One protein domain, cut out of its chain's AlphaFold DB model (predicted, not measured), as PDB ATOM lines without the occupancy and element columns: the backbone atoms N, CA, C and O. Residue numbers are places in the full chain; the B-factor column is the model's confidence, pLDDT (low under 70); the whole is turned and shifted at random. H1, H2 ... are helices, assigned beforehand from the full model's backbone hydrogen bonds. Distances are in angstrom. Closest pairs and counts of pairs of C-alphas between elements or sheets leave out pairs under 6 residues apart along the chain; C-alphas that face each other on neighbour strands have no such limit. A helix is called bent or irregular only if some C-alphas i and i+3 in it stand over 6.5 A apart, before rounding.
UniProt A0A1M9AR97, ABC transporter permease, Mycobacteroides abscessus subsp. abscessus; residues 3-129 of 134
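AT A GLANCE: This is residues 3 to 129 of the 134 residues of the protein "ABC transporter permease" of Mycobacteroides abscessus subsp. abscessus (UniProt A0A1M9AR97). Three long helices lie one over another in a loose stack, with H3 between H1 and H4, and each crosses its neighbour while running opposite ways to it. H1 crosses H3 with residues 13 to 29 and then runs on beyond it to the far end, where the short helix H2 folds back toward H3; H3 and H4 make a helical hairpin. The printed part has 127 residues with four named helices, in the order H1, H2, H3, H4, and no named strand, and its class is all helix. The whole is loose, with a radius of gyration of the C-alphas of 20.0 A, and elongated, spanning 66 by 35 by 24 A.

IN THESE COORDINATES: H1, the longest helix, holds residues 8 to 45 and measures 53.0 A from C-alpha 8 at (28.261, 106.152, 91.163) to C-alpha 45. It has a kink of 28 degrees near residue 24, but it is neither bent nor irregular, only just: C-alphas 22 and 25 are 6.3 A apart. H2, residues 51 to 61, measures 15.7 A. H3, residues 64 to 91, measures 41.4 A and begins with C-alpha 64 at (49.280, 137.141, 74.948). H4, residues 95 to 128, measures 48.7 A and ends with C-alpha 128 at (37.100, 136.411, 64.886).

HOW THE PARTS SIT: H1 touches H3 with residues 13 to 29 alone, at a steep tilt of 41 degrees, opposite ways; their closest C-alphas, of Pro 25 and Val 71, are 5.6 A apart. H1 touches H2 with residues 40 to 44 alone, at a steep tilt of 48 degrees, opposite ways; the closest C-alphas, of Val 44 and Pro 51, are 6.3 A apart. H3 and H4, the hairpin, touch at a shallow tilt of 28 degrees, opposite ways; their closest C-alphas, of Val 81 and Gly 110, are 5.4 A apart. Of these three pairs 1 is at a shallow tilt, and the helix packing is only just mostly crossed. H4 is apart from H1 and from H2, and H2 is apart from H3. In H2, H3 and H4 every O i to N i+4 pair is within hydrogen-bond range, and in H1 29 of 34 are.

THE WHOLE: The C-alphas farthest apart, of Val 3 and Thr 50, are 67.4 A from each other. The printed part has no cut, and the links H1 to H2, H2 to H3 and H3 to H4 are tight. Residues 59 to 64, of which 59 to 61 belong to H2, stand free. The mean pLDDT of the printed part is 83.7; it is under 70 at residues 3 to 6, 8, 10, 46 to 49, 51 to 52 and 128 to 129 of this predicted model.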
ATOM      1  N   VAL A   3      23.438  99.059  94.830       56.97
ATOM      2  CA  VAL A   3      22.842  98.368  95.996       56.97
ATOM      3  C   VAL A   3      23.101  99.045  97.353       56.97
ATOM      4  O   VAL A   3      22.480  98.674  98.335       56.97
ATOM      5  N   MET A   4      23.991 100.046  97.419       55.94
ATOM      6  CA  MET A   4      24.252 100.856  98.625       55.94
ATOM      7  C   MET A   4      23.568 102.238  98.556       55.94
ATOM      8  O   MET A   4      23.884 103.109  99.356       55.94
ATOM      9  N   GLY A   5      22.698 102.487  97.566       59.22
ATOM     10  CA  GLY A   5      21.994 103.769  97.394       59.22
ATOM     11  C   GLY A   5      22.861 104.944  96.911       59.22
ATOM     12  O   GLY A   5      22.357 106.045  96.719       59.22
ATOM     13  N   VAL A   6      24.160 104.735  96.675       63.97
ATOM     14  CA  VAL A   6      25.087 105.801  96.269       63.97
ATOM     15  C   VAL A   6      25.140 105.913  94.749       63.97
ATOM     16  O   VAL A   6      25.457 104.939  94.061       63.97
ATOM     17  N   ASN A   7      24.889 107.118  94.228       71.25
ATOM     18  CA  ASN A   7      24.979 107.408  92.800       71.25
ATOM     19  C   ASN A   7      26.456 107.360  92.338       71.25
ATOM     20  O   ASN A   7      27.254 108.222  92.725       71.25
ATOM     21  N   PRO A   8      26.861 106.357  91.533       64.88
ATOM     22  CA  PRO A   8      28.261 106.152  91.163       64.88
ATOM     23  C   PRO A   8      28.815 107.299  90.312       64.88
ATOM     24  O   PRO A   8      30.006 107.584  90.392       64.88
ATOM     25  N   VAL A   9      27.963 107.999  89.555       70.12
ATOM     26  CA  VAL A   9      28.371 109.145  88.732       70.12
ATOM     27  C   VAL A   9      28.884 110.274  89.622       70.12
ATOM     28  O   VAL A   9      29.999 110.756  89.442       70.12
ATOM     29  N   GLN A  10      28.133 110.628  90.663       66.12
ATOM     30  CA  GLN A  10      28.483 111.752  91.525       66.12
ATOM     31  C   GLN A  10      29.746 111.491  92.358       66.12
ATOM     32  O   GLN A  10      30.498 112.422  92.636       66.12
ATOM     33  N   ARG A  11      30.014 110.231  92.730       73.00
ATOM     34  CA  ARG A  11      31.159 109.882  93.586       73.00
ATOM     35  C   ARG A  11      32.433 109.525  92.814       73.00
ATOM     36  O   ARG A  11      33.517 109.682  93.363       73.00
ATOM     37  N   LEU A  12      32.328 109.050  91.570       75.81
ATOM     38  CA  LEU A  12      33.490 108.653  90.758       75.81
ATOM     39  C   LEU A  12      33.828 109.663  89.659       75.81
ATOM     40  O   LEU A  12      35.006 109.870  89.382       75.81
ATOM     41  N   VAL A  13      32.831 110.292  89.031       79.94
ATOM     42  CA  VAL A  13      33.040 111.167  87.864       79.94
ATOM     43  C   VAL A  13      33.355 112.597  88.300       79.94
ATOM     44  O   VAL A  13      34.317 113.178  87.810       79.94
ATOM     45  N   THR A  14      32.632 113.139  89.286       82.69
ATOM     46  CA  THR A  14      32.860 114.496  89.820       82.69
ATOM     47  C   THR A  14      34.300 114.755  90.290       82.69
ATOM     48  O   THR A  14      34.875 115.753  89.858       82.69
ATOM     49  N   PRO A  15      34.943 113.893  91.112       85.69
ATOM     50  CA  PRO A  15      36.324 114.148  91.532       85.69
ATOM     51  C   PRO A  15      37.320 114.064  90.366       85.69
ATOM     52  O   PRO A  15      38.304 114.799  90.345       85.69
ATOM     53  N   ARG A  16      37.059 113.209  89.367       87.69
ATOM     54  CA  ARG A  16      37.908 113.086  88.170       87.69
ATOM     55  C   ARG A  16      37.784 114.300  87.252       87.69
ATOM     56  O   ARG A  16      38.791 114.781  86.743       87.69
ATOM     57  N   LEU A  17      36.564 114.810  87.079       88.00
ATOM     58  CA  LEU A  17      36.296 116.048  86.350       88.00
ATOM     59  C   LEU A  17      37.011 117.231  87.004       88.00
ATOM     60  O   LEU A  17      37.713 117.968  86.318       88.00
ATOM     61  N   ALA A  18      36.891 117.373  88.328       88.06
ATOM     62  CA  ALA A  18      37.580 118.420  89.074       88.06
ATOM     63  C   ALA A  18      39.102 118.339  88.882       88.06
ATOM     64  O   ALA A  18      39.723 119.338  88.536       88.06
ATOM     65  N   ALA A  19      39.697 117.149  89.014       91.06
ATOM     66  CA  ALA A  19      41.133 116.968  88.808       91.06
ATOM     67  C   ALA A  19      41.585 117.423  87.408       91.06
ATOM     68  O   ALA A  19      42.559 118.160  87.281       91.06
ATOM     69  N   ILE A  20      40.860 117.044  86.352       91.19
ATOM     70  CA  ILE A  20      41.230 117.407  84.976       91.19
ATOM     71  C   ILE A  20      41.019 118.888  84.672       91.19
ATOM     72  O   ILE A  20      41.822 119.464  83.938       91.19
ATOM     73  N   LEU A  21      40.017 119.531  85.272       90.00
ATOM     74  CA  LEU A  21      39.820 120.978  85.152       90.00
ATOM     75  C   LEU A  21      41.026 121.776  85.667       90.00
ATOM     76  O   LEU A  21      41.356 122.800  85.077       90.00
ATOM     77  N   PHE A  22      41.700 121.299  86.717       90.12
ATOM     78  CA  PHE A  22      42.909 121.938  87.252       90.12
ATOM     79  C   PHE A  22      44.189 121.507  86.528       90.12
ATOM     80  O   PHE A  22      45.059 122.333  86.259       90.12
ATOM     81  N   VAL A  23      44.315 120.222  86.193       92.44
ATOM     82  CA  VAL A  23      45.541 119.673  85.596       92.44
ATOM     83  C   VAL A  23      45.697 120.079  84.128       92.44
ATOM     84  O   VAL A  23      46.815 120.341  83.692       92.44
ATOM     85  N   SER A  24      44.606 120.180  83.361       91.56
ATOM     86  CA  SER A  24      44.664 120.542  81.935       91.56
ATOM     87  C   SER A  24      45.297 121.917  81.643       91.56
ATOM     88  O   SER A  24      46.204 121.958  80.809       91.56
ATOM     89  N   PRO A  25      44.925 123.034  82.308       90.62
ATOM     90  CA  PRO A  25      45.573 124.322  82.063       90.62
ATOM     91  C   PRO A  25      47.014 124.349  82.583       90.62
ATOM     92  O   PRO A  25      47.883 124.945  81.951       90.62
ATOM     93  N   LEU A  26      47.294 123.668  83.698       92.12
ATOM     94  CA  LEU A  26      48.633 123.626  84.284       92.12
ATOM     95  C   LEU A  26      49.619 122.876  83.376       92.12
ATOM     96  O   LEU A  26      50.724 123.361  83.131       92.12
ATOM     97  N   LEU A  27      49.196 121.743  82.809       92.88
ATOM     98  CA  LEU A  27      49.976 121.023  81.803       92.88
ATOM     99  C   LEU A  27      50.173 121.850  80.530       92.88
ATOM    100  O   LEU A  27      51.263 121.823  79.971       92.88
ATOM    101  N   CYS A  28      49.164 122.608  80.088       92.69
ATOM    102  CA  CYS A  28      49.288 123.487  78.920       92.69
ATOM    103  C   CYS A  28      50.426 124.504  79.099       92.69
ATOM    104  O   CYS A  28      51.322 124.588  78.261       92.69
ATOM    105  N   ILE A  29      50.437 125.218  80.230       90.62
ATOM    106  CA  ILE A  29      51.472 126.214  80.542       90.62
ATOM    107  C   ILE A  29      52.853 125.556  80.617       90.62
ATOM    108  O   ILE A  29      53.823 126.090  80.079       90.62
ATOM    109  N   PHE A  30      52.943 124.376  81.233       93.44
ATOM    110  CA  PHE A  30      54.193 123.628  81.311       93.44
ATOM    111  C   PHE A  30      54.713 123.216  79.924       93.44
ATOM    112  O   PHE A  30      55.894 123.390  79.636       93.44
ATOM    113  N   ILE A  31      53.835 122.735  79.039       92.81
ATOM    114  CA  ILE A  31      54.192 122.361  77.663       92.81
ATOM    115  C   ILE A  31      54.671 123.582  76.875       92.81
ATOM    116  O   ILE A  31      55.673 123.486  76.170       92.81
ATOM    117  N   ILE A  32      54.004 124.732  77.017       90.00
ATOM    118  CA  ILE A  32      54.436 125.982  76.380       90.00
ATOM    119  C   ILE A  32      55.837 126.353  76.874       90.00
ATOM    120  O   ILE A  32      56.727 126.580  76.061       90.00
ATOM    121  N   PHE A  33      56.074 126.346  78.189       90.25
ATOM    122  CA  PHE A  33      57.378 126.683  78.761       90.25
ATOM    123  C   PHE A  33      58.499 125.762  78.256       90.25
ATOM    124  O   PHE A  33      59.535 126.237  77.787       90.25
ATOM    125  N   VAL A  34      58.275 124.445  78.290       93.81
ATOM    126  CA  VAL A  34      59.241 123.456  77.791       93.81
ATOM    127  C   VAL A  34      59.452 123.604  76.283       93.81
ATOM    128  O   VAL A  34      60.584 123.492  75.824       93.81
ATOM    129  N   GLY A  35      58.405 123.908  75.511       89.50
ATOM    130  CA  GLY A  35      58.500 124.146  74.071       89.50
ATOM    131  C   GLY A  35      59.377 125.351  73.728       89.50
ATOM    132  O   GLY A  35      60.243 125.256  72.860       89.50
ATOM    133  N   ILE A  36      59.217 126.460  74.457       87.38
ATOM    134  CA  ILE A  36      60.044 127.666  74.293       87.38
ATOM    135  C   ILE A  36      61.499 127.371  74.650       87.38
ATOM    136  O   ILE A  36      62.410 127.776  73.925       87.38
ATOM    137  N   PHE A  37      61.717 126.650  75.751       87.31
ATOM    138  CA  PHE A  37      63.049 126.289  76.221       87.31
ATOM    139  C   PHE A  37      63.766 125.340  75.252       87.31
ATOM    140  O   PHE A  37      64.922 125.569  74.899       87.31
ATOM    141  N   ALA A  38      63.072 124.309  74.767       88.38
ATOM    142  CA  ALA A  38      63.600 123.387  73.769       88.38
ATOM    143  C   ALA A  38      63.921 124.110  72.451       88.38
ATOM    144  O   ALA A  38      64.991 123.899  71.883       88.38
ATOM    145  N   GLY A  39      63.040 125.013  72.002       85.06
ATOM    146  CA  GLY A  39      63.273 125.851  70.824       85.06
ATOM    147  C   GLY A  39      64.515 126.735  70.964       85.06
ATOM    148  O   GLY A  39      65.333 126.788  70.046       85.06
ATOM    149  N   TYR A  40      64.710 127.350  72.134       83.06
ATOM    150  CA  TYR A  40      65.892 128.161  72.435       83.06
ATOM    151  C   TYR A  40      67.180 127.330  72.384       83.06
ATOM    152  O   TYR A  40      68.155 127.725  71.744       83.06
ATOM    153  N   LEU A  41      67.168 126.151  73.011       83.75
ATOM    154  CA  LEU A  41      68.331 125.270  73.105       83.75
ATOM    155  C   LEU A  41      68.761 124.754  71.724       83.75
ATOM    156  O   LEU A  41      69.952 124.730  71.416       83.75
ATOM    157  N   VAL A  42      67.802 124.416  70.858       85.00
ATOM    158  CA  VAL A  42      68.086 123.994  69.479       85.00
ATOM    159  C   VAL A  42      68.589 125.159  68.620       85.00
ATOM    160  O   VAL A  42      69.540 124.985  67.859       85.00
ATOM    161  N   ASN A  43      67.993 126.349  68.735       80.00
ATOM    162  CA  ASN A  43      68.360 127.495  67.898       80.00
ATOM    163  C   ASN A  43      69.763 128.037  68.234       80.00
ATOM    164  O   ASN A  43      70.590 128.233  67.343       80.00
ATOM    165  N   VAL A  44      70.066 128.195  69.524       77.75
ATOM    166  CA  VAL A  44      71.372 128.689  69.989       77.75
ATOM    167  C   VAL A  44      72.444 127.597  69.917       77.75
ATOM    168  O   VAL A  44      73.585 127.883  69.570       77.75
ATOM    169  N   GLY A  45      72.091 126.342  70.215       73.69
ATOM    170  CA  GLY A  45      73.049 125.235  70.268       73.69
ATOM    171  C   GLY A  45      73.435 124.665  68.902       73.69
ATOM    172  O   GLY A  45      74.617 124.470  68.640       73.69
ATOM    173  N   PHE A  46      72.459 124.392  68.027       66.38
ATOM    174  CA  PHE A  46      72.706 123.697  66.754       66.38
ATOM    175  C   PHE A  46      72.737 124.627  65.538       66.38
ATOM    176  O   PHE A  46      73.467 124.352  64.592       66.38
ATOM    177  N   GLN A  47      71.956 125.713  65.542       68.31
ATOM    178  CA  GLN A  47      71.885 126.651  64.409       68.31
ATOM    179  C   GLN A  47      72.823 127.857  64.549       68.31
ATOM    180  O   GLN A  47      72.932 128.648  63.615       68.31
ATOM    181  N   GLY A  48      73.516 128.008  65.684       65.38
ATOM    182  CA  GLY A  48      74.440 129.124  65.913       65.38
ATOM    183  C   GLY A  48      73.755 130.496  65.956       65.38
ATOM    184  O   GLY A  48      74.408 131.518  65.743       65.38
ATOM    185  N   GLY A  49      72.441 130.533  66.202       66.50
ATOM    186  CA  GLY A  49      71.673 131.768  66.306       66.50
ATOM    187  C   GLY A  49      72.084 132.585  67.531       66.50
ATOM    188  O   GLY A  49      72.322 132.045  68.612       66.50
ATOM    189  N   THR A  50      72.152 133.912  67.388       74.75
ATOM    190  CA  THR A  50      72.405 134.788  68.536       74.75
ATOM    191  C   THR A  50      71.207 134.751  69.496       74.75
ATOM    192  O   THR A  50      70.064 134.877  69.043       74.75
ATOM    193  N   PRO A  51      71.427 134.655  70.823       67.81
ATOM    194  CA  PRO A  51      70.342 134.637  71.812       67.81
ATOM    195  C   PRO A  51      69.379 135.825  71.671       67.81
ATOM    196  O   PRO A  51      68.173 135.689  71.876       67.81
ATOM    197  N   GLY A  52      69.913 136.981  71.256       67.81
ATOM    198  CA  GLY A  52      69.139 138.196  71.007       67.81
ATOM    199  C   GLY A  52      68.160 138.088  69.835       67.81
ATOM    200  O   GLY A  52      67.064 138.630  69.934       67.81
ATOM    201  N   SER A  53      68.500 137.356  68.766       72.06
ATOM    202  CA  SER A  53      67.617 137.192  67.595       72.06
ATOM    203  C   SER A  53      66.466 136.224  67.864       72.06
ATOM    204  O   SER A  53      65.361 136.407  67.353       72.06
ATOM    205  N   TYR A  54      66.700 135.206  68.699       75.38
ATOM    206  CA  TYR A  54      65.630 134.315  69.139       75.38
ATOM    207  C   TYR A  54      64.641 135.063  70.033       75.38
ATOM    208  O   TYR A  54      63.440 134.987  69.803       75.38
ATOM    209  N   LEU A  55      65.132 135.836  71.010       73.56
ATOM    210  CA  LEU A  55      64.264 136.574  71.924       73.56
ATOM    211  C   LEU A  55      63.488 137.698  71.221       73.56
ATOM    212  O   LEU A  55      62.319 137.903  71.535       73.56
ATOM    213  N   SER A  56      64.093 138.390  70.249       73.06
ATOM    214  CA  SER A  56      63.401 139.419  69.461       73.06
ATOM    215  C   SER A  56      62.325 138.828  68.550       73.06
ATOM    216  O   SER A  56      61.217 139.357  68.502       73.06
ATOM    217  N   SER A  57      62.604 137.695  67.899       75.31
ATOM    218  CA  SER A  57      61.605 136.964  67.107       75.31
ATOM    219  C   SER A  57      60.485 136.443  68.003       75.31
ATOM    220  O   SER A  57      59.307 136.602  67.697       75.31
ATOM    221  N   PHE A  58      60.835 135.884  69.163       73.81
ATOM    222  CA  PHE A  58      59.857 135.400  70.122       73.81
ATOM    223  C   PHE A  58      58.959 136.536  70.628       73.81
ATOM    224  O   PHE A  58      57.751 136.373  70.653       73.81
ATOM    225  N   ALA A  59      59.512 137.707  70.952       71.69
ATOM    226  CA  ALA A  59      58.732 138.869  71.380       71.69
ATOM    227  C   ALA A  59      57.868 139.481  70.260       71.69
ATOM    228  O   ALA A  59      56.815 140.041  70.551       71.69
ATOM    229  N   ALA A  60      58.292 139.375  68.997       71.12
ATOM    230  CA  ALA A  60      57.530 139.868  67.850       71.12
ATOM    231  C   ALA A  60      56.343 138.958  67.485       71.12
ATOM    232  O   ALA A  60      55.292 139.454  67.085       71.12
ATOM    233  N   PHE A  61      56.497 137.638  67.636       70.06
ATOM    234  CA  PHE A  61      55.462 136.660  67.279       70.06
ATOM    235  C   PHE A  61      54.596 136.207  68.462       70.06
ATOM    236  O   PHE A  61      53.443 135.832  68.256       70.06
ATOM    237  N   ALA A  62      55.107 136.235  69.698       72.56
ATOM    238  CA  ALA A  62      54.365 135.772  70.867       72.56
ATOM    239  C   ALA A  62      53.350 136.820  71.331       72.56
ATOM    240  O   ALA A  62      53.677 137.768  72.047       72.56
ATOM    241  N   ASN A  63      52.083 136.606  70.978       76.25
ATOM    242  CA  ASN A  63      50.980 137.401  71.495       76.25
ATOM    243  C   ASN A  63      50.373 136.757  72.749       76.25
ATOM    244  O   ASN A  63      50.148 135.548  72.817       76.25
ATOM    245  N   VAL A  64      50.002 137.585  73.732       75.94
ATOM    246  CA  VAL A  64      49.280 137.141  74.948       75.94
ATOM    247  C   VAL A  64      47.939 136.475  74.596       75.94
ATOM    248  O   VAL A  64      47.454 135.593  75.313       75.94
ATOM    249  N   SER A  65      47.352 136.860  73.460       78.50
ATOM    250  CA  SER A  65      46.134 136.242  72.936       78.50
ATOM    251  C   SER A  65      46.328 134.764  72.588       78.50
ATOM    252  O   SER A  65      45.479 133.945  72.935       78.50
ATOM    253  N   ASP A  66      47.470 134.389  72.002       81.44
ATOM    254  CA  ASP A  66      47.731 133.003  71.593       81.44
ATOM    255  C   ASP A  66      47.796 132.072  72.803       81.44
ATOM    256  O   ASP A  66      47.224 130.980  72.790       81.44
ATOM    257  N   VAL A  67      48.413 132.538  73.893       84.25
ATOM    258  CA  VAL A  67      48.480 131.798  75.160       84.25
ATOM    259  C   VAL A  67      47.086 131.635  75.763       84.25
ATOM    260  O   VAL A  67      46.719 130.543  76.194       84.25
ATOM    261  N   THR A  68      46.276 132.695  75.752       84.88
ATOM    262  CA  THR A  68      44.918 132.663  76.315       84.88
ATOM    263  C   THR A  68      44.016 131.707  75.531       84.88
ATOM    264  O   THR A  68      43.311 130.885  76.121       84.88
ATOM    265  N   VAL A  69      44.084 131.744  74.196       86.88
ATOM    266  CA  VAL A  69      43.368 130.813  73.315       86.88
ATOM    267  C   VAL A  69      43.856 129.378  73.518       86.88
ATOM    268  O   VAL A  69      43.035 128.458  73.560       86.88
ATOM    269  N   ALA A  70      45.166 129.162  73.666       86.81
ATOM    270  CA  ALA A  70      45.734 127.837  73.901       86.81
ATOM    271  C   ALA A  70      45.242 127.235  75.226       86.81
ATOM    272  O   ALA A  70      44.781 126.090  75.245       86.81
ATOM    273  N   VAL A  71      45.261 128.008  76.315       89.62
ATOM    274  CA  VAL A  71      44.772 127.564  77.629       89.62
ATOM    275  C   VAL A  71      43.282 127.225  77.564       89.62
ATOM    276  O   VAL A  71      42.881 126.149  78.011       89.62
ATOM    277  N   LEU A  72      42.470 128.082  76.938       88.31
ATOM    278  CA  LEU A  72      41.025 127.872  76.818       88.31
ATOM    279  C   LEU A  72      40.687 126.645  75.954       88.31
ATOM    280  O   LEU A  72      39.847 125.832  76.343       88.31
ATOM    281  N   LYS A  73      41.390 126.441  74.828       88.12
ATOM    282  CA  LYS A  73      41.284 125.215  74.013       88.12
ATOM    283  C   LYS A  73      41.624 123.970  74.826       88.12
ATOM    284  O   LYS A  73      40.860 123.008  74.825       88.12
ATOM    285  N   THR A  74      42.754 123.992  75.531       89.62
ATOM    286  CA  THR A  74      43.239 122.823  76.282       89.62
ATOM    287  C   THR A  74      42.289 122.454  77.418       89.62
ATOM    288  O   THR A  74      42.030 121.274  77.648       89.62
ATOM    289  N   TRP A  75      41.712 123.456  78.080       91.62
ATOM    290  CA  TRP A  75      40.707 123.262  79.118       91.62
ATOM    291  C   TRP A  75      39.448 122.565  78.579       91.62
ATOM    292  O   TRP A  75      39.008 121.557  79.135       91.62
ATOM    293  N   LEU A  76      38.921 123.025  77.437       90.69
ATOM    294  CA  LEU A  76      37.771 122.399  76.774       90.69
ATOM    295  C   LEU A  76      38.069 120.960  76.326       90.69
ATOM    296  O   LEU A  76      37.248 120.065  76.535       90.69
ATOM    297  N   PHE A  77      39.250 120.712  75.753       90.75
ATOM    298  CA  PHE A  77      39.661 119.361  75.362       90.75
ATOM    299  C   PHE A  77      39.751 118.427  76.566       90.75
ATOM    300  O   PHE A  77      39.257 117.302  76.500       90.75
ATOM    301  N   GLY A  78      40.313 118.905  77.680       90.06
ATOM    302  CA  GLY A  78      40.383 118.159  78.932       90.06
ATOM    303  C   GLY A  78      39.007 117.677  79.388       90.06
ATOM    304  O   GLY A  78      38.833 116.484  79.637       90.06
ATOM    305  N   VAL A  79      38.017 118.577  79.423       90.88
ATOM    306  CA  VAL A  79      36.634 118.264  79.831       90.88
ATOM    307  C   VAL A  79      35.986 117.226  78.913       90.88
ATOM    308  O   VAL A  79      35.369 116.273  79.388       90.88
ATOM    309  N   VAL A  80      36.137 117.364  77.598       91.50
ATOM    310  CA  VAL A  80      35.516 116.431  76.650       91.50
ATOM    311  C   VAL A  80      36.145 115.040  76.745       91.50
ATOM    312  O   VAL A  80      35.424 114.043  76.803       91.50
ATOM    313  N   VAL A  81      37.473 114.955  76.846       91.44
ATOM    314  CA  VAL A  81      38.183 113.671  76.956       91.44
ATOM    315  C   VAL A  81      37.784 112.922  78.223       91.44
ATOM    316  O   VAL A  81      37.525 111.720  78.164       91.44
ATOM    317  N   ILE A  82      37.683 113.604  79.370       91.25
ATOM    318  CA  ILE A  82      37.302 112.928  80.615       91.25
ATOM    319  C   ILE A  82      35.848 112.468  80.614       91.25
ATOM    320  O   ILE A  82      35.555 111.414  81.178       91.25
ATOM    321  N   LEU A  83      34.940 113.201  79.962       90.25
ATOM    322  CA  LEU A  83      33.553 112.765  79.808       90.25
ATOM    323  C   LEU A  83      33.472 111.481  78.976       90.25
ATOM    324  O   LEU A  83      32.853 110.512  79.420       90.25
ATOM    325  N   VAL A  84      34.175 111.430  77.840       90.38
ATOM    326  CA  VAL A  84      34.262 110.225  76.996       90.38
ATOM    327  C   VAL A  84      34.882 109.057  77.771       90.38
ATOM    328  O   VAL A  84      34.349 107.946  77.754       90.38
ATOM    329  N   ALA A  85      35.966 109.307  78.513       88.56
ATOM    330  CA  ALA A  85      36.639 108.287  79.313       88.56
ATOM    331  C   ALA A  85      35.773 107.760  80.464       88.56
ATOM    332  O   ALA A  85      35.762 106.559  80.736       88.56
ATOM    333  N   CYS A  86      35.011 108.629  81.131       88.56
ATOM    334  CA  CYS A  86      34.097 108.212  82.188       88.56
ATOM    335  C   CYS A  86      32.913 107.422  81.632       88.56
ATOM    336  O   CYS A  86      32.532 106.422  82.238       88.56
ATOM    337  N   GLN A  87      32.365 107.815  80.480       88.50
ATOM    338  CA  GLN A  87      31.275 107.079  79.844       88.50
ATOM    339  C   GLN A  87      31.713 105.657  79.476       88.50
ATOM    340  O   GLN A  87      31.114 104.682  79.930       88.50
ATOM    341  N   ARG A  88      32.809 105.522  78.724       86.94
ATOM    342  CA  ARG A  88      33.318 104.213  78.293       86.94
ATOM    343  C   ARG A  88      33.826 103.364  79.455       86.94
ATOM    344  O   ARG A  88      33.613 102.155  79.463       86.94
ATOM    345  N   GLY A  89      34.420 103.989  80.472       85.75
ATOM    346  CA  GLY A  89      34.851 103.303  81.688       85.75
ATOM    347  C   GLY A  89      33.696 102.740  82.525       85.75
ATOM    348  O   GLY A  89      33.863 101.703  83.162       85.75
ATOM    349  N   LEU A  90      32.523 103.385  82.520       85.50
ATOM    350  CA  LEU A  90      31.324 102.899  83.220       85.50
ATOM    351  C   LEU A  90      30.553 101.835  82.421       85.50
ATOM    352  O   LEU A  90      29.856 101.012  83.015       85.50
ATOM    353  N   GLU A  91      30.664 101.850  81.093       84.88
ATOM    354  CA  GLU A  91      30.008 100.894  80.191       84.88
ATOM    355  C   GLU A  91      30.802  99.594  79.979       84.88
ATOM    356  O   GLU A  91      30.250  98.633  79.438       84.88
ATOM    357  N   ALA A  92      32.067  99.534  80.414       85.31
ATOM    358  CA  ALA A  92      32.925  98.362  80.263       85.31
ATOM    359  C   ALA A  92      32.339  97.118  80.967       85.31
ATOM    360  O   ALA A  92      32.020  97.135  82.158       85.31
ATOM    361  N   LYS A  93      32.209  96.011  80.223       84.00
ATOM    362  CA  LYS A  93      31.663  94.721  80.685       84.00
ATOM    363  C   LYS A  93      32.499  93.569  80.123       84.00
ATOM    364  O   LYS A  93      33.121  93.728  79.082       84.00
ATOM    365  N   GLY A  94      32.475  92.400  80.770       79.44
ATOM    366  CA  GLY A  94      33.096  91.179  80.223       79.44
ATOM    367  C   GLY A  94      34.522  90.869  80.702       79.44
ATOM    368  O   GLY A  94      35.286  90.227  79.987       79.44
ATOM    369  N   GLY A  95      34.897  91.296  81.913       87.06
ATOM    370  CA  GLY A  95      36.199  90.970  82.513       87.06
ATOM    371  C   GLY A  95      37.374  91.730  81.884       87.06
ATOM    372  O   GLY A  95      37.189  92.787  81.286       87.06
ATOM    373  N   ALA A  96      38.596  91.206  82.030       87.75
ATOM    374  CA  ALA A  96      39.826  91.913  81.650       87.75
ATOM    375  C   ALA A  96      39.906  92.273  80.150       87.75
ATOM    376  O   ALA A  96      40.374  93.357  79.810       87.75
ATOM    377  N   ARG A  97      39.403  91.405  79.257       87.31
ATOM    378  CA  ARG A  97      39.356  91.684  77.808       87.31
ATOM    379  C   ARG A  97      38.416  92.842  77.474       87.31
ATOM    380  O   ARG A  97      38.820  93.760  76.775       87.31
ATOM    381  N   GLY A  98      37.216  92.858  78.055       87.62
ATOM    382  CA  GLY A  98      36.254  93.937  77.813       87.62
ATOM    383  C   GLY A  98      36.715  95.307  78.322       87.62
ATOM    384  O   GLY A  98      36.343  96.333  77.757       87.62
ATOM    385  N   VAL A  99      37.569  95.347  79.353       90.88
ATOM    386  CA  VAL A  99      38.217  96.595  79.799       90.88
ATOM    387  C   VAL A  99      39.244  97.078  78.774       90.88
ATOM    388  O   VAL A  99      39.270  98.269  78.475       90.88
ATOM    389  N   ALA A 100      40.053  96.181  78.202       89.75
ATOM    390  CA  ALA A 100      41.017  96.544  77.162       89.75
ATOM    391  C   ALA A 100      40.317  97.111  75.912       89.75
ATOM    392  O   ALA A 100      40.716  98.160  75.403       89.75
ATOM    393  N   ASP A 101      39.220  96.483  75.481       91.25
ATOM    394  CA  ASP A 101      38.425  96.962  74.346       91.25
ATOM    395  C   ASP A 101      37.797  98.335  74.630       91.25
ATOM    396  O   ASP A 101      37.845  99.236  73.788       91.25
ATOM    397  N   ALA A 102      37.271  98.541  75.842       91.44
ATOM    398  CA  ALA A 102      36.723  99.830  76.257       91.44
ATOM    399  C   ALA A 102      37.792 100.937  76.281       91.44
ATOM    400  O   ALA A 102      37.507 102.067  75.875       91.44
ATOM    401  N   VAL A 103      39.022 100.635  76.709       92.00
ATOM    402  CA  VAL A 103      40.145 101.588  76.692       92.00
ATOM    403  C   VAL A 103      40.522 101.956  75.257       92.00
ATOM    404  O   VAL A 103      40.605 103.143  74.947       92.00
ATOM    405  N   ASN A 104      40.662 100.975  74.362       93.50
ATOM    406  CA  ASN A 104      40.968 101.238  72.953       93.50
ATOM    407  C   ASN A 104      39.885 102.106  72.294       93.50
ATOM    408  O   ASN A 104      40.197 103.115  71.661       93.50
ATOM    409  N   ALA A 105      38.608 101.780  72.514       91.81
ATOM    410  CA  ALA A 105      37.494 102.585  72.019       91.81
ATOM    411  C   ALA A 105      37.508 104.013  72.594       91.81
ATOM    412  O   ALA A 105      37.238 104.973  71.874       91.81
ATOM    413  N   THR A 106      37.856 104.169  73.876       94.19
ATOM    414  CA  THR A 106      37.981 105.481  74.531       94.19
ATOM    415  C   THR A 106      39.042 106.344  73.864       94.19
ATOM    416  O   THR A 106      38.784 107.517  73.604       94.19
ATOM    417  N   VAL A 107      40.219 105.782  73.571       94.75
ATOM    418  CA  VAL A 107      41.322 106.524  72.945       94.75
ATOM    419  C   VAL A 107      40.929 106.983  71.545       94.75
ATOM    420  O   VAL A 107      41.074 108.162  71.233       94.75
ATOM    421  N   VAL A 108      40.365 106.090  70.727       95.19
ATOM    422  CA  VAL A 108      39.952 106.426  69.355       95.19
ATOM    423  C   VAL A 108      38.886 107.523  69.360       95.19
ATOM    424  O   VAL A 108      39.043 108.542  68.691       95.19
ATOM    425  N   ILE A 109      37.825 107.362  70.158       93.25
ATOM    426  CA  ILE A 109      36.738 108.350  70.228       93.25
ATOM    427  C   ILE A 109      37.248 109.669  70.810       93.25
ATOM    428  O   ILE A 109      36.892 110.731  70.306       93.25
ATOM    429  N   GLY A 110      38.097 109.617  71.837       93.31
ATOM    430  CA  GLY A 110      38.694 110.797  72.455       93.31
ATOM    431  C   GLY A 110      39.520 111.609  71.459       93.31
ATOM    432  O   GLY A 110      39.276 112.804  71.306       93.31
ATOM    433  N   VAL A 111      40.437 110.964  70.733       93.25
ATOM    434  CA  VAL A 111      41.293 111.630  69.736       93.25
ATOM    435  C   VAL A 111      40.461 112.224  68.601       93.25
ATOM    436  O   VAL A 111      40.641 113.396  68.274       93.25
ATOM    437  N   VAL A 112      39.508 111.469  68.043       94.81
ATOM    438  CA  VAL A 112      38.641 111.963  66.958       94.81
ATOM    439  C   VAL A 112      37.794 113.149  67.427       94.81
ATOM    440  O   VAL A 112      37.725 114.168  66.743       94.81
ATOM    441  N   THR A 113      37.196 113.063  68.618       92.69
ATOM    442  CA  THR A 113      36.355 114.142  69.160       92.69
ATOM    443  C   THR A 113      37.173 115.404  69.421       92.69
ATOM    444  O   THR A 113      36.753 116.498  69.047       92.69
ATOM    445  N   VAL A 114      38.364 115.268  70.016       93.44
ATOM    446  CA  VAL A 114      39.274 116.399  70.242       93.44
ATOM    447  C   VAL A 114      39.733 117.010  68.924       93.44
ATOM    448  O   VAL A 114      39.785 118.229  68.823       93.44
ATOM    449  N   MET A 115      40.021 116.205  67.901       92.56
ATOM    450  CA  MET A 115      40.438 116.698  66.588       92.56
ATOM    451  C   MET A 115      39.331 117.509  65.896       92.56
ATOM    452  O   MET A 115      39.583 118.605  65.389       92.56
ATOM    453  N   VAL A 116      38.091 117.012  65.919       93.50
ATOM    454  CA  VAL A 116      36.928 117.741  65.389       93.50
ATOM    455  C   VAL A 116      36.719 119.042  66.161       93.50
ATOM    456  O   VAL A 116      36.611 120.112  65.561       93.50
ATOM    457  N   LEU A 117      36.738 118.980  67.495       91.62
ATOM    458  CA  LEU A 117      36.565 120.151  68.351       91.62
ATOM    459  C   LEU A 117      37.690 121.176  68.148       91.62
ATOM    460  O   LEU A 117      37.434 122.376  68.093       91.62
ATOM    461  N   ASN A 118      38.928 120.716  67.975       92.12
ATOM    462  CA  ASN A 118      40.068 121.565  67.659       92.12
ATOM    463  C   ASN A 118      39.870 122.295  66.334       92.12
ATOM    464  O   ASN A 118      40.108 123.501  66.277       92.12
ATOM    465  N   THR A 119      39.393 121.595  65.309       88.75
ATOM    466  CA  THR A 119      39.123 122.190  63.998       88.75
ATOM    467  C   THR A 119      38.060 123.279  64.121       88.75
ATOM    468  O   THR A 119      38.298 124.409  63.703       88.75
ATOM    469  N   VAL A 120      36.934 122.991  64.781       89.81
ATOM    470  CA  VAL A 120      35.839 123.956  64.981       89.81
ATOM    471  C   VAL A 120      36.309 125.189  65.753       89.81
ATOM    472  O   VAL A 120      36.119 126.310  65.289       89.81
ATOM    473  N   ILE A 121      36.973 125.009  66.903       86.69
ATOM    474  CA  ILE A 121      37.446 126.148  67.704       86.69
ATOM    475  C   ILE A 121      38.495 126.948  66.927       86.69
ATOM    476  O   ILE A 121      38.495 128.173  66.975       86.69
ATOM    477  N   THR A 122      39.393 126.284  66.198       87.19
ATOM    478  CA  THR A 122      40.417 126.973  65.404       87.19
ATOM    479  C   THR A 122      39.802 127.793  64.276       87.19
ATOM    480  O   THR A 122      40.211 128.934  64.098       87.19
ATOM    481  N   GLN A 123      38.790 127.271  63.580       86.31
ATOM    482  CA  GLN A 123      38.064 128.022  62.552       86.31
ATOM    483  C   GLN A 123      37.341 129.244  63.138       86.31
ATOM    484  O   GLN A 123      37.451 130.337  62.591       86.31
ATOM    485  N   ILE A 124      36.674 129.098  64.290       83.81
ATOM    486  CA  ILE A 124      35.995 130.215  64.971       83.81
ATOM    487  C   ILE A 124      36.999 131.295  65.391       83.81
ATOM    488  O   ILE A 124      36.767 132.480  65.162       83.81
ATOM    489  N   VAL A 125      38.126 130.894  65.986       80.62
ATOM    490  CA  VAL A 125      39.171 131.834  66.414       80.62
ATOM    491  C   VAL A 125      39.792 132.542  65.214       80.62
ATOM    492  O   VAL A 125      39.945 133.756  65.261       80.62
ATOM    493  N   ALA A 126      40.098 131.823  64.133       77.56
ATOM    494  CA  ALA A 126      40.656 132.416  62.919       77.56
ATOM    495  C   ALA A 126      39.689 133.409  62.250       77.56
ATOM    496  O   ALA A 126      40.122 134.396  61.663       77.56
ATOM    497  N   MET A 127      38.378 133.170  62.364       74.00
ATOM    498  CA  MET A 127      37.348 134.055  61.827       74.00
ATOM    499  C   MET A 127      37.167 135.336  62.660       74.00
ATOM    500  O   MET A 127      36.958 136.404  62.093       74.00
ATOM    501  N   PHE A 128      37.250 135.250  63.992       68.38
ATOM    502  CA  PHE A 128      37.100 136.411  64.886       68.38
ATOM    503  C   PHE A 128      38.389 137.208  65.086       68.38
ATOM    504  O   PHE A 128      38.347 138.414  65.319       68.38
ATOM    505  N   MET A 129      39.530 136.538  65.011       62.56
ATOM    506  CA  MET A 129      40.843 137.128  65.182       62.56
ATOM    507  C   MET A 129      41.633 136.860  63.905       62.56
ATOM    508  O   MET A 129      42.370 135.874  63.854       62.56
TER     509      MET A 129